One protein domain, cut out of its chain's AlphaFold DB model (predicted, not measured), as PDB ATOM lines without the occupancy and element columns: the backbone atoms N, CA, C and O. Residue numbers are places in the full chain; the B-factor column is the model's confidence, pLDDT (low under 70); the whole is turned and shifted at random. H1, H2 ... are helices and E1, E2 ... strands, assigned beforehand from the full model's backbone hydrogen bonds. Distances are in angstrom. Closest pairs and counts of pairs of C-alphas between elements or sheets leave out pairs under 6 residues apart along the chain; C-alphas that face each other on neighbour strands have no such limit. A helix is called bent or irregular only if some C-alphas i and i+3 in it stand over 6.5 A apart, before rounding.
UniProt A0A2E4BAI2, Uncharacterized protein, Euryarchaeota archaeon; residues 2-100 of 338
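Overview. This is residues 2 to 100 of the 338 residues of an uncharacterized protein of Euryarchaeota archaeon (UniProt A0A2E4BAI2). A two-stranded hairpin of E1 and E2 stands between a pair of crossing helices, H2 and H3, which pack mainly on E1, and the short helix H1, which lies beyond E2. Two long stretches with no named element, residues 8 to 31 and 83 to 100, run round the outside of this arrangement. The printed part has 99 residues, with three named helices and two named strands in the order H1, E1, E2, H2, H3; the sheet's order is E1 - E2, antiparallel. The class is mixed, helices and strands, with 40 residues in named elements, under half of those printed. The whole is compact, with a radius of gyration of the C-alphas of 13.4 A and spans of 36 by 34 by 20 A.

Along the chain. H1 is residues 3 to 7, beginning with C-alpha 3 at (125.537, 97.210, 94.334). E1 is residues 32 to 38, 19.6 A from first to last C-alpha, beginning with C-alpha 32 at (142.202, 106.919, 102.467). E2 is residues 44 to 50, 19.8 A long. H2 is residues 51 to 60, 15.1 A long; it is neither bent nor irregular, but only just: C-alphas 57 and 60 are 6.1 A apart. H3 is residues 72 to 82, 15.6 A long, ending with C-alpha 82 at (151.745, 114.117, 98.979).

Arrangement. E1 and E2 form a hairpin of antiparallel neighbour strands, with 150 degrees between their directions. C-alphas 34 and 48 face each other at 4.4 A. Among the backbone pairs within hydrogen-bond range are N 35 and O 47 at 2.8 A and N 37 and O 45 at 2.7 A. The closest C-alphas of E1 and H3 are those of Ile 35 and Asp 74, 6.0 A apart. The closest of E1 and H2 are those of Phe 33 and Ala 51, 4.8 A apart. H2 and H3 touch, with the C-alphas of Trp 55 and Leu 78 closest at 6.4 A; they run opposite ways at a steep tilt of 65 degrees. The closest C-alphas of H1 and E2 are those of Ala 4 and Val 45, 7.2 A apart. H1 is apart from H2 and from H3, and E2 is apart from H3. In H1 and H3 every O i to N i+4 pair is within hydrogen-bond range; in H2 5 of 6 are.

Size, cuts and confidence. The two C-alphas farthest apart are those of Glu 3 and Gly 85, at 38.7 A. The printed part has no cut. The links H1 to E1, 24 residues, and H2 to H3, 11 residues, are long; the links E1 to E2 and E2 to H2 are tight. The mean pLDDT of the printed part is 78.9, and the model's confidence is low, under 70, at residues 2 to 12, 20 to 23, 26 and 98 to 100.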
ATOM      1  N   ASP A   2     122.511 100.670  96.080       45.66
ATOM      2  CA  ASP A   2     123.430 100.384  94.968       45.66
ATOM      3  C   ASP A   2     124.397  99.231  95.262       45.66
ATOM      4  O   ASP A   2     125.122  99.281  96.254       45.66
ATOM      5  N   GLU A   3     124.496  98.258  94.351       45.09
ATOM      6  CA  GLU A   3     125.537  97.210  94.334       45.09
ATOM      7  C   GLU A   3     126.962  97.785  94.415       45.09
ATOM      8  O   GLU A   3     127.846  97.178  95.011       45.09
ATOM      9  N   ALA A   4     127.186  98.996  93.892       43.94
ATOM     10  CA  ALA A   4     128.469  99.696  93.993       43.94
ATOM     11  C   ALA A   4     128.841 100.081  95.438       43.94
ATOM     12  O   ALA A   4     130.017 100.234  95.757       43.94
ATOM     13  N   ARG A   5     127.845 100.226  96.320       47.97
ATOM     14  CA  ARG A   5     128.069 100.452  97.749       47.97
ATOM     15  C   ARG A   5     128.455  99.152  98.460       47.97
ATOM     16  O   ARG A   5     129.332  99.192  99.309       47.97
ATOM     17  N   GLN A   6     127.881  98.014  98.061       49.12
ATOM     18  CA  GLN A   6     128.239  96.691  98.594       49.12
ATOM     19  C   GLN A   6     129.627  96.219  98.134       49.12
ATOM     20  O   GLN A   6     130.384  95.697  98.944       49.12
ATOM     21  N   LEU A   7     130.012  96.473  96.878       50.97
ATOM     22  CA  LEU A   7     131.330  96.083  96.351       50.97
ATOM     23  C   LEU A   7     132.512  96.805  97.025       50.97
ATOM     24  O   LEU A   7     133.612  96.264  97.040       50.97
ATOM     25  N   ASN A   8     132.286  97.985  97.611       52.28
ATOM     26  CA  ASN A   8     133.295  98.731  98.374       52.28
ATOM     27  C   ASN A   8     133.167  98.563  99.897       52.28
ATOM     28  O   ASN A   8     134.017  99.057 100.634       52.28
ATOM     29  N   GLU A   9     132.099  97.934 100.400       52.66
ATOM     30  CA  GLU A   9     131.912  97.752 101.844       52.66
ATOM     31  C   GLU A   9     132.674  96.522 102.382       52.66
ATOM     32  O   GLU A   9     133.083  96.573 103.543       52.66
ATOM     33  N   ASP A  10     132.975  95.523 101.536       54.81
ATOM     34  CA  ASP A  10     133.623  94.251 101.922       54.81
ATOM     35  C   ASP A  10     135.001  93.986 101.264       54.81
ATOM     36  O   ASP A  10     135.627  92.964 101.540       54.81
ATOM     37  N   GLY A  11     135.483  94.872 100.383       59.59
ATOM     38  CA  GLY A  11     136.750  94.704  99.658       59.59
ATOM     39  C   GLY A  11     137.825  95.680 100.132       59.59
ATOM     40  O   GLY A  11     137.593  96.887 100.146       59.59
ATOM     41  N   GLY A  12     138.990  95.160 100.520       68.44
ATOM     42  CA  GLY A  12     140.188  95.941 100.838       68.44
ATOM     43  C   GLY A  12     140.753  96.741  99.653       68.44
ATOM     44  O   GLY A  12     140.127  96.894  98.604       68.44
ATOM     45  N   ASP A  13     141.959  97.273  99.821       71.69
ATOM     46  CA  ASP A  13     142.655  98.078  98.823       71.69
ATOM     47  C   ASP A  13     142.865  97.316  97.525       71.69
ATOM     48  O   ASP A  13     143.417  96.224  97.503       71.69
ATOM     49  N   ILE A  14     142.435  97.898  96.410       73.38
ATOM     50  CA  ILE A  14     142.544  97.259  95.093       73.38
ATOM     51  C   ILE A  14     144.011  97.159  94.639       73.38
ATOM     52  O   ILE A  14     144.369  96.264  93.876       73.38
ATOM     53  N   VAL A  15     144.865  98.077  95.091       72.06
ATOM     54  CA  VAL A  15     146.299  98.113  94.796       72.06
ATOM     55  C   VAL A  15     147.088  97.186  95.721       72.06
ATOM     56  O   VAL A  15     147.961  96.472  95.227       72.06
ATOM     57  N   THR A  16     146.819  97.183  97.032       74.25
ATOM     58  CA  THR A  16     147.599  96.376  98.000       74.25
ATOM     59  C   THR A  16     146.966  95.031  98.357       74.25
ATOM     60  O   THR A  16     147.683  94.101  98.720       74.25
ATOM     61  N   GLY A  17     145.649  94.894  98.224       74.62
ATOM     62  CA  GLY A  17     144.867  93.729  98.641       74.62
ATOM     63  C   GLY A  17     144.537  93.677 100.139       74.62
ATOM     64  O   GLY A  17     144.024  92.657 100.593       74.62
ATOM     65  N   GLU A  18     144.848  94.724 100.911       78.19
ATOM     66  CA  GLU A  18     144.708  94.751 102.377       78.19
ATOM     67  C   GLU A  18     143.413  95.436 102.845       78.19
ATOM     68  O   GLU A  18     142.945  96.384 102.222       78.19
ATOM     69  N   ASP A  19     142.844  95.006 103.975       74.81
ATOM     70  CA  ASP A  19     141.646  95.634 104.546       74.81
ATOM     71  C   ASP A  19     141.898  97.085 104.986       74.81
ATOM     72  O   ASP A  19     142.875  97.397 105.671       74.81
ATOM     73  N   PHE A  20     140.962  97.980 104.661       68.31
ATOM     74  CA  PHE A  20     141.068  99.392 105.018       68.31
ATOM     75  C   PHE A  20     140.579  99.700 106.439       68.31
ATOM     76  O   PHE A  20     139.401  99.488 106.752       68.31
ATOM     77  N   PRO A  21     141.395 100.353 107.284       63.00
ATOM     78  CA  PRO A  21     140.887 101.044 108.461       63.00
ATOM     79  C   PRO A  21     140.138 102.320 108.033       63.00
ATOM     80  O   PRO A  21     140.734 103.296 107.579       63.00
ATOM     81  N   ARG A  22     138.804 102.320 108.162       59.62
ATOM     82  CA  ARG A  22     137.938 103.446 107.755       59.62
ATOM     83  C   ARG A  22     138.176 104.696 108.616       59.62
ATOM     84  O   ARG A  22     138.294 104.593 109.833       59.62
ATOM     85  N   GLY A  23     138.123 105.875 107.988       62.88
ATOM     86  CA  GLY A  23     138.032 107.169 108.682       62.88
ATOM     87  C   GLY A  23     139.359 107.840 109.039       62.88
ATOM     88  O   GLY A  23     139.356 108.711 109.901       62.88
ATOM     89  N   ARG A  24     140.468 107.451 108.398       72.88
ATOM     90  CA  ARG A  24     141.775 108.085 108.613       72.88
ATOM     91  C   ARG A  24     141.920 109.379 107.818       72.88
ATOM     92  O   ARG A  24     141.572 109.427 106.634       72.88
ATOM     93  N   GLU A  25     142.425 110.416 108.474       75.06
ATOM     94  CA  GLU A  25     142.562 111.758 107.901       75.06
ATOM     95  C   GLU A  25     143.877 111.936 107.124       75.06
ATOM     96  O   GLU A  25     144.822 111.150 107.221       75.06
ATOM     97  N   ALA A  26     143.940 112.996 106.313       69.25
ATOM     98  CA  ALA A  26     145.136 113.333 105.551       69.25
ATOM     99  C   ALA A  26     146.336 113.573 106.487       69.25
ATOM    100  O   ALA A  26     146.317 114.481 107.313       69.25
ATOM    101  N   GLY A  27     147.397 112.779 106.314       72.38
ATOM    102  CA  GLY A  27     148.615 112.841 107.133       72.38
ATOM    103  C   GLY A  27     148.775 111.674 108.109       72.38
ATOM    104  O   GLY A  27     149.862 111.504 108.660       72.38
ATOM    105  N   GLU A  28     147.747 110.843 108.283       80.44
ATOM    106  CA  GLU A  28     147.832 109.607 109.062       80.44
ATOM    107  C   GLU A  28     148.390 108.444 108.222       80.44
ATOM    108  O   GLU A  28     148.205 108.376 107.002       80.44
ATOM    109  N   GLU A  29     149.076 107.499 108.871       74.31
ATOM    110  CA  GLU A  29     149.463 106.230 108.244       74.31
ATOM    111  C   GLU A  29     148.188 105.472 107.842       74.31
ATOM    112  O   GLU A  29     147.315 105.251 108.679       74.31
ATOM    113  N   GLY A  30     148.038 105.103 106.567       73.06
ATOM    114  CA  GLY A  30     146.812 104.486 106.039       73.06
ATOM    115  C   GLY A  30     145.664 105.463 105.744       73.06
ATOM    116  O   GLY A  30     144.501 105.059 105.782       73.06
ATOM    117  N   ALA A  31     145.950 106.750 105.512       83.38
ATOM    118  CA  ALA A  31     144.955 107.711 105.036       83.38
ATOM    119  C   ALA A  31     144.279 107.216 103.747       83.38
ATOM    120  O   ALA A  31     144.951 106.780 102.815       83.38
ATOM    121  N   THR A  32     142.953 107.333 103.662       85.44
ATOM    122  CA  THR A  32     142.202 106.919 102.467       85.44
ATOM    123  C   THR A  32     141.932 108.097 101.536       85.44
ATOM    124  O   THR A  32     141.560 109.177 101.996       85.44
ATOM    125  N   PHE A  33     142.038 107.888 100.225       86.50
ATOM    126  CA  PHE A  33     141.673 108.858  99.192       86.50
ATOM    127  C   PHE A  33     140.560 108.295  98.314       86.50
ATOM    128  O   PHE A  33     140.598 107.124  97.936       86.50
ATOM    129  N   ARG A  34     139.568 109.124  97.976       87.56
ATOM    130  CA  ARG A  34     138.470 108.722  97.091       87.56
ATOM    131  C   ARG A  34     138.700 109.233  95.673       87.56
ATOM    132  O   ARG A  34     138.985 110.412  95.500       87.56
ATOM    133  N   ILE A  35     138.506 108.376  94.681       87.00
ATOM    134  CA  ILE A  35     138.485 108.738  93.259       87.00
ATOM    135  C   ILE A  35     137.045 108.642  92.766       87.00
ATOM    136  O   ILE A  35     136.333 107.685  93.090       87.00
ATOM    137  N   ALA A  36     136.605 109.631  91.996       82.38
ATOM    138  CA  ALA A  36     135.327 109.585  91.310       82.38
ATOM    139  C   ALA A  36     135.431 108.725  90.037       82.38
ATOM    140  O   ALA A  36     136.301 108.908  89.194       82.38
ATOM    141  N   THR A  37     134.483 107.823  89.829       79.50
ATOM    142  CA  THR A  37     134.342 107.028  88.606       79.50
ATOM    143  C   THR A  37     132.930 107.211  88.067       79.50
ATOM    144  O   THR A  37     131.960 107.304  88.823       79.50
ATOM    145  N   ARG A  38     132.776 107.277  86.742       74.12
ATOM    146  CA  ARG A  38     131.446 107.381  86.133       74.12
ATOM    147  C   ARG A  38     130.803 105.996  86.093       74.12
ATOM    148  O   ARG A  38     131.318 105.095  85.437       74.12
ATOM    149  N   GLY A  39     129.689 105.832  86.796       74.62
ATOM    150  CA  GLY A  39     128.879 104.621  86.746       74.62
ATOM    151  C   GLY A  39     128.209 104.445  85.382       74.62
ATOM    152  O   GLY A  39     128.017 105.408  84.636       74.62
ATOM    153  N   ALA A  40     127.802 103.213  85.066       72.69
ATOM    154  CA  ALA A  40     127.124 102.876  83.807       72.69
ATOM    155  C   ALA A  40     125.810 103.656  83.583       72.69
ATOM    156  O   ALA A  40     125.389 103.855  82.448       72.69
ATOM    157  N   ASN A  41     125.184 104.138  84.659       71.75
ATOM    158  CA  ASN A  41     123.979 104.972  84.641       71.75
ATOM    159  C   ASN A  41     124.271 106.485  84.532       71.75
ATOM    160  O   ASN A  41     123.360 107.294  84.684       71.75
ATOM    161  N   GLY A  42     125.531 106.884  84.335       71.00
ATOM    162  CA  GLY A  42     125.953 108.285  84.307       71.00
ATOM    163  C   GLY A  42     126.118 108.938  85.684       71.00
ATOM    164  O   GLY A  42     126.601 110.070  85.742       71.00
ATOM    165  N   GLY A  43     125.778 108.242  86.777       73.19
ATOM    166  CA  GLY A  43     126.014 108.688  88.150       73.19
ATOM    167  C   GLY A  43     127.497 108.662  88.533       73.19
ATOM    168  O   GLY A  43     128.311 108.008  87.883       73.19
ATOM    169  N   THR A  44     127.862 109.381  89.595       76.50
ATOM    170  CA  THR A  44     129.225 109.340  90.151       76.50
ATOM    171  C   THR A  44     129.303 108.258  91.223       76.50
ATOM    172  O   THR A  44     128.588 108.325  92.221       76.50
ATOM    173  N   VAL A  45     130.168 107.273  91.014       80.50
ATOM    174  CA  VAL A  45     130.530 106.244  91.993       80.50
ATOM    175  C   VAL A  45     131.894 106.613  92.564       80.50
ATOM    176  O   VAL A  45     132.751 107.082  91.826       80.50
ATOM    177  N   TYR A  46     132.109 106.424  93.863       82.31
ATOM    178  CA  TYR A  46     133.405 106.693  94.488       82.31
ATOM    179  C   TYR A  46     134.102 105.389  94.840       82.31
ATOM    180  O   TYR A  46     133.467 104.486  95.384       82.31
ATOM    181  N   GLN A  47     135.401 105.322  94.570       84.88
ATOM    182  CA  GLN A  47     136.281 104.230  94.978       84.88
ATOM    183  C   GLN A  47     137.327 104.758  95.944       84.88
ATOM    184  O   GLN A  47     137.826 105.864  95.752       84.88
ATOM    185  N   TYR A  48     137.629 103.987  96.981       85.75
ATOM    186  CA  TYR A  48     138.562 104.381  98.031       85.75
ATOM    187  C   TYR A  48     139.855 103.582  97.896       85.75
ATOM    188  O   TYR A  48     139.822 102.389  97.610       85.75
ATOM    189  N   TYR A  49     140.975 104.264  98.097       87.56
ATOM    190  CA  TYR A  49     142.321 103.715  97.991       87.56
ATOM    191  C   TYR A  49     143.167 104.186  99.172       87.56
ATOM    192  O   TYR A  49     142.920 105.273  99.702       87.56
ATOM    193  N   ASP A  50     144.202 103.436  99.538       90.38
ATOM    194  CA  ASP A  50     145.279 103.936 100.383       90.38
ATOM    195  C   ASP A  50     145.964 105.064  99.623       90.38
ATOM    196  O   ASP A  50     146.481 104.904  98.514       90.38
ATOM    197  N   ALA A  51     145.925 106.251 100.207       90.75
ATOM    198  CA  ALA A  51     146.277 107.473  99.517       90.75
ATOM    199  C   ALA A  51     147.779 107.519  99.177       90.75
ATOM    200  O   ALA A  51     148.160 108.026  98.120       90.75
ATOM    201  N   ALA A  52     148.638 106.925 100.013       91.81
ATOM    202  CA  ALA A  52     150.077 106.871  99.771       91.81
ATOM    203  C   ALA A  52     150.422 105.913  98.622       91.81
ATOM    204  O   ALA A  52     151.234 106.239  97.750       91.81
ATOM    205  N   THR A  53     149.789 104.743  98.600       92.94
ATOM    206  CA  THR A  53     149.944 103.751  97.536       92.94
ATOM    207  C   THR A  53     149.388 104.278  96.219       92.94
ATOM    208  O   THR A  53     150.057 104.203  95.184       92.94
ATOM    209  N   LEU A  54     148.211 104.899  96.265       94.00
ATOM    210  CA  LEU A  54     147.594 105.523  95.109       94.00
ATOM    211  C   LEU A  54     148.468 106.649  94.535       94.00
ATOM    212  O   LEU A  54     148.595 106.767  93.316       94.00
ATOM    213  N   TRP A  55     149.113 107.453  95.387       95.06
ATOM    214  CA  TRP A  55     150.031 108.492  94.921       95.06
ATOM    215  C   TRP A  55     151.234 107.903  94.180       95.06
ATOM    216  O   TRP A  55     151.544 108.366  93.085       95.06
ATOM    217  N   ARG A  56     151.865 106.843  94.708       94.75
ATOM    218  CA  ARG A  56     152.968 106.148  94.012       94.75
ATOM    219  C   ARG A  56     152.535 105.636  92.637       94.75
ATOM    220  O   ARG A  56     153.278 105.773  91.673       94.75
ATOM    221  N   TRP A  57     151.320 105.097  92.529       95.06
ATOM    222  CA  TRP A  57     150.752 104.678  91.246       95.06
ATOM    223  C   TRP A  57     150.593 105.860  90.275       95.06
ATOM    224  O   TRP A  57     151.023 105.782  89.121       95.06
ATOM    225  N   ALA A  58     150.026 106.973  90.750       95.12
ATOM    226  CA  ALA A  58     149.702 108.161  89.959       95.12
ATOM    227  C   ALA A  58     150.918 108.890  89.359       95.12
ATOM    228  O   ALA A  58     150.748 109.685  88.429       95.12
ATOM    229  N   GLN A  59     152.127 108.648  89.879       93.94
ATOM    230  CA  GLN A  59     153.361 109.258  89.372       93.94
ATOM    231  C   GLN A  59     153.729 108.743  87.974       93.94
ATOM    232  O   GLN A  59     154.111 109.545  87.119       93.94
ATOM    233  N   ASP A  60     153.528 107.447  87.721       92.25
ATOM    234  CA  ASP A  60     153.971 106.783  86.486       92.25
ATOM    235  C   ASP A  60     152.813 106.277  85.604       92.25
ATOM    236  O   ASP A  60     153.038 105.804  84.487       92.25
ATOM    237  N   HIS A  61     151.559 106.412  86.056       93.31
ATOM    238  CA  HIS A  61     150.381 105.903  85.348       93.31
ATOM    239  C   HIS A  61     149.379 107.006  84.993       93.31
ATOM    240  O   HIS A  61     148.926 107.775  85.838       93.31
ATOM    241  N   ARG A  62     148.950 107.019  83.723       91.25
ATOM    242  CA  ARG A  62     147.925 107.946  83.201       91.25
ATOM    243  C   ARG A  62     146.484 107.554  83.546       91.25
ATOM    244  O   ARG A  62     145.555 108.267  83.173       91.25
ATOM    245  N   THR A  63     146.295 106.428  84.221       91.94
ATOM    246  CA  THR A  63     144.992 105.880  84.615       91.94
ATOM    247  C   THR A  63     145.001 105.502  86.089       91.94
ATOM    248  O   THR A  63     146.072 105.246  86.646       91.94
ATOM    249  N   ASP A  64     143.824 105.433  86.701       90.56
ATOM    250  CA  ASP A  64     143.641 104.860  88.034       90.56
ATOM    251  C   ASP A  64     144.011 103.352  88.045       90.56
ATOM    252  O   ASP A  64     144.292 102.768  86.983       90.56
ATOM    253  N   PRO A  65     144.045 102.697  89.219       92.62
ATOM    254  CA  PRO A  65     144.350 101.267  89.320       92.62
ATOM    255  C   PRO A  65     143.394 100.345  88.550       92.62
ATOM    256  O   PRO A  65     143.786  99.255  88.133       92.62
ATOM    257  N   LEU A  66     142.160 100.788  88.293       86.88
ATOM    258  CA  LEU A  66     141.178 100.077  87.473       86.88
ATOM    259  C   LEU A  66     141.260 100.421  85.982       86.88
ATOM    260  O   LEU A  66     140.438  99.956  85.191       86.88
ATOM    261  N   ARG A  67     142.280 101.182  85.578       88.50
ATOM    262  CA  ARG A  67     142.533 101.632  84.205       88.50
ATOM    263  C   ARG A  67     141.508 102.635  83.668       88.50
ATOM    264  O   ARG A  67     141.455 102.848  82.455       88.50
ATOM    265  N   ASN A  68     140.743 103.300  84.531       84.62
ATOM    266  CA  ASN A  68     139.946 104.453  84.122       84.62
ATOM    267  C   ASN A  68     140.832 105.705  84.027       84.62
ATOM    268  O   ASN A  68     141.818 105.829  84.758       84.62
ATOM    269  N   PRO A  69     140.509 106.669  83.150       84.00
ATOM    270  CA  PRO A  69     141.172 107.967  83.163       84.00
ATOM    271  C   PRO A  69     140.986 108.657  84.518       84.00
ATOM    272  O   PRO A  69     139.876 108.688  85.047       84.00
ATOM    273  N   TRP A  70     142.054 109.252  85.045       89.69
ATOM    274  CA  TRP A  70     141.960 110.128  86.213       89.69
ATOM    275  C   TRP A  70     141.040 111.316  85.938       89.69
ATOM    276  O   TRP A  70     141.053 111.859  84.835       89.69
ATOM    277  N   TRP A  71     140.336 111.803  86.955       87.69
ATOM    278  CA  TRP A  71     139.862 113.184  86.934       87.69
ATOM    279  C   TRP A  71     141.004 114.119  87.307       87.69
ATOM    280  O   TRP A  71     141.815 113.811  88.185       87.69
ATOM    281  N   TYR A  72     141.060 115.275  86.651       88.06
ATOM    282  CA  TYR A  72     142.050 116.307  86.940       88.06
ATOM    283  C   TYR A  72     142.017 116.700  88.419       88.06
ATOM    284  O   TYR A  72     143.062 116.814  89.055       88.06
ATOM    285  N   GLU A  73     140.819 116.881  88.974       86.62
ATOM    286  CA  GLU A  73     140.627 117.299  90.361       86.62
ATOM    287  C   GLU A  73     141.129 116.239  91.345       86.62
ATOM    288  O   GLU A  73     141.820 116.591  92.300       86.62
ATOM    289  N   ASP A  74     140.858 114.958  91.079       91.06
ATOM    290  CA  ASP A  74     141.295 113.846  91.928       91.06
ATOM    291  C   ASP A  74     142.823 113.704  91.905       91.06
ATOM    292  O   ASP A  74     143.456 113.625  92.959       91.06
ATOM    293  N   TRP A  75     143.444 113.767  90.720       94.25
ATOM    294  CA  TRP A  75     144.905 113.716  90.604       94.25
ATOM    295  C   TRP A  75     145.567 114.924  91.285       94.25
ATOM    296  O   TRP A  75     146.545 114.775  92.018       94.25
ATOM    297  N   MET A  76     145.020 116.132  91.093       92.56
ATOM    298  CA  MET A  76     145.548 117.353  91.710       92.56
ATOM    299  C   MET A  76     145.388 117.356  93.230       92.56
ATOM    300  O   MET A  76     146.306 117.784  93.929       92.56
ATOM    301  N   ALA A  77     144.258 116.881  93.755       88.69
ATOM    302  CA  ALA A  77     144.042 116.759  95.192       88.69
ATOM    303  C   ALA A  77     145.021 115.751  95.814       88.69
ATOM    304  O   ALA A  77     145.660 116.072  96.817       88.69
ATOM    305  N   LEU A  78     145.235 114.602  95.164       94.00
ATOM    306  CA  LEU A  78     146.214 113.606  95.595       94.00
ATOM    307  C   LEU A  78     147.652 114.158  95.559       94.00
ATOM    308  O   LEU A  78     148.391 114.040  96.539       94.00
ATOM    309  N   ARG A  79     148.036 114.857  94.478       94.25
ATOM    310  CA  ARG A  79     149.329 115.561  94.385       94.25
ATOM    311  C   ARG A  79     149.493 116.585  95.498       94.25
ATOM    312  O   ARG A  79     150.563 116.671  96.091       94.25
ATOM    313  N   ASN A  80     148.481 117.407  95.755       90.00
ATOM    314  CA  ASN A  80     148.574 118.463  96.759       90.00
ATOM    315  C   ASN A  80     148.768 117.895  98.169       90.00
ATOM    316  O   ASN A  80     149.422 118.539  98.986       90.00
ATOM    317  N   GLN A  81     148.257 116.691  98.430       90.62
ATOM    318  CA  GLN A  81     148.440 115.995  99.699       90.62
ATOM    319  C   GLN A  81     149.866 115.441  99.875       90.62
ATOM    320  O   GLN A  81     150.439 115.597 100.949       90.62
ATOM    321  N   TYR A  82     150.460 114.829  98.843       92.81
ATOM    322  CA  TYR A  82     151.745 114.117  98.979       92.81
ATOM    323  C   TYR A  82     152.965 114.849  98.409       92.81
ATOM    324  O   TYR A  82     154.094 114.591  98.825       92.81
ATOM    325  N   ALA A  83     152.771 115.749  97.447       92.81
ATOM    326  CA  ALA A  83     153.845 116.455  96.754       92.81
ATOM    327  C   ALA A  83     153.395 117.831  96.206       92.81
ATOM    328  O   ALA A  83     153.478 118.070  94.992       92.81
ATOM    329  N   PRO A  84     152.967 118.781  97.064       90.38
ATOM    330  CA  PRO A  84     152.388 120.063  96.637       90.38
ATOM    331  C   PRO A  84     153.327 120.948  95.800       90.38
ATOM    332  O   PRO A  84     152.855 121.801  95.047       90.38
ATOM    333  N   GLY A  85     154.645 120.736  95.884       85.88
ATOM    334  CA  GLY A  85     155.657 121.439  95.086       85.88
ATOM    335  C   GLY A  85     156.127 120.705  93.824       85.88
ATOM    336  O   GLY A  85     156.938 121.253  93.084       85.88
ATOM    337  N   SER A  86     155.661 119.479  93.562       89.50
ATOM    338  CA  SER A  86     156.120 118.692  92.403       89.50
ATOM    339  C   SER A  86     155.676 119.300  91.069       89.50
ATOM    340  O   SER A  86     154.602 119.883  90.977       89.50
ATOM    341  N   LEU A  87     156.457 119.168  89.997       86.00
ATOM    342  CA  LEU A  87     155.987 119.595  88.673       86.00
ATOM    343  C   LEU A  87     154.746 118.785  88.265       86.00
ATOM    344  O   LEU A  87     154.705 117.576  88.467       86.00
ATOM    345  N   VAL A  88     153.742 119.457  87.696       88.00
ATOM    346  CA  VAL A  88     152.551 118.807  87.133       88.00
ATOM    347  C   VAL A  88     152.922 118.292  85.737       88.00
ATOM    348  O   VAL A  88     153.240 119.110  84.870       88.00
ATOM    349  N   PRO A  89     152.922 116.970  85.486       87.62
ATOM    350  CA  PRO A  89     153.221 116.444  84.161       87.62
ATOM    351  C   PRO A  89     152.226 116.956  83.115       87.62
ATOM    352  O   PRO A  89     151.026 117.011  83.368       87.62
ATOM    353  N   HIS A  90     152.690 117.243  81.895       74.12
ATOM    354  CA  HIS A  90     151.832 117.780  80.826       74.12
ATOM    355  C   HIS A  90     150.611 116.913  80.482       74.12
ATOM    356  O   HIS A  90     149.619 117.433  79.983       74.12
ATOM    357  N   TRP A  91     150.660 115.602  80.731       83.44
ATOM    358  CA  TRP A  91     149.519 114.720  80.475       83.44
ATOM    359  C   TRP A  91     148.371 114.931  81.472       83.44
ATOM    360  O   TRP A  91     147.225 114.667  81.121       83.44
ATOM    361  N   VAL A  92     148.654 115.439  82.678       85.25
ATOM    362  CA  VAL A  92     147.640 115.724  83.704       85.25
ATOM    363  C   VAL A  92     146.713 116.842  83.239       85.25
ATOM    364  O   VAL A  92     145.508 116.771  83.448       85.25
ATOM    365  N   ASP A  93     147.240 117.836  82.521       73.88
ATOM    366  CA  ASP A  93     146.440 118.921  81.942       73.88
ATOM    367  C   ASP A  93     145.366 118.431  80.952       73.88
ATOM    368  O   ASP A  93     144.412 119.163  80.685       73.88
ATOM    369  N   ALA A  94     145.521 117.221  80.402       72.75
ATOM    370  CA  ALA A  94     144.586 116.603  79.462       72.75
ATOM    371  C   ALA A  94     143.537 115.700  80.140       72.75
ATOM    372  O   ALA A  94     142.714 115.097  79.450       72.75
ATOM    373  N   LEU A  95     143.559 115.576  81.471       82.19
ATOM    374  CA  LEU A  95     142.577 114.781  82.203       82.19
ATOM    375  C   LEU A  95     141.179 115.433  82.177       82.19
ATOM    376  O   LEU A  95     141.072 116.664  82.189       82.19
ATOM    377  N   PRO A  96     140.094 114.631  82.162       74.88
ATOM    378  CA  PRO A  96     138.724 115.131  82.286       74.88
ATOM    379  C   PRO A  96     138.514 115.920  83.589       74.88
ATOM    380  O   PRO A  96     139.108 115.598  84.617       74.88
ATOM    381  N   ARG A  97     137.646 116.944  83.558       77.44
ATOM    382  CA  ARG A  97     137.342 117.824  84.707       77.44
ATOM    383  C   ARG A  97     135.906 117.642  85.209       77.44
ATOM    384  O   ARG A  97     134.961 117.856  84.450       77.44
ATOM    385  N   ALA A  98     135.736 117.296  86.486       64.94
ATOM    386  CA  ALA A  98     134.465 116.842  87.073       64.94
ATOM    387  C   ALA A  98     133.360 117.910  87.092       64.94
ATOM    388  O   ALA A  98     132.214 117.645  86.745       64.94
ATOM    389  N   TRP A  99     133.714 119.145  87.435       53.03
ATOM    390  CA  TRP A  99     132.819 120.308  87.508       53.03
ATOM    391  C   TRP A  99     132.416 120.947  86.173       53.03
ATOM    392  O   TRP A  99     131.567 121.835  86.176       53.03
ATOM    393  N   LEU A 100     133.015 120.550  85.049       48.81
ATOM    394  CA  LEU A 100     132.803 121.255  83.783       48.81
ATOM    395  C   LEU A 100     132.097 120.422  82.716       48.81
ATOM    396  O   LEU A 100     131.664 121.002  81.731       48.81
TER     397      LEU A 100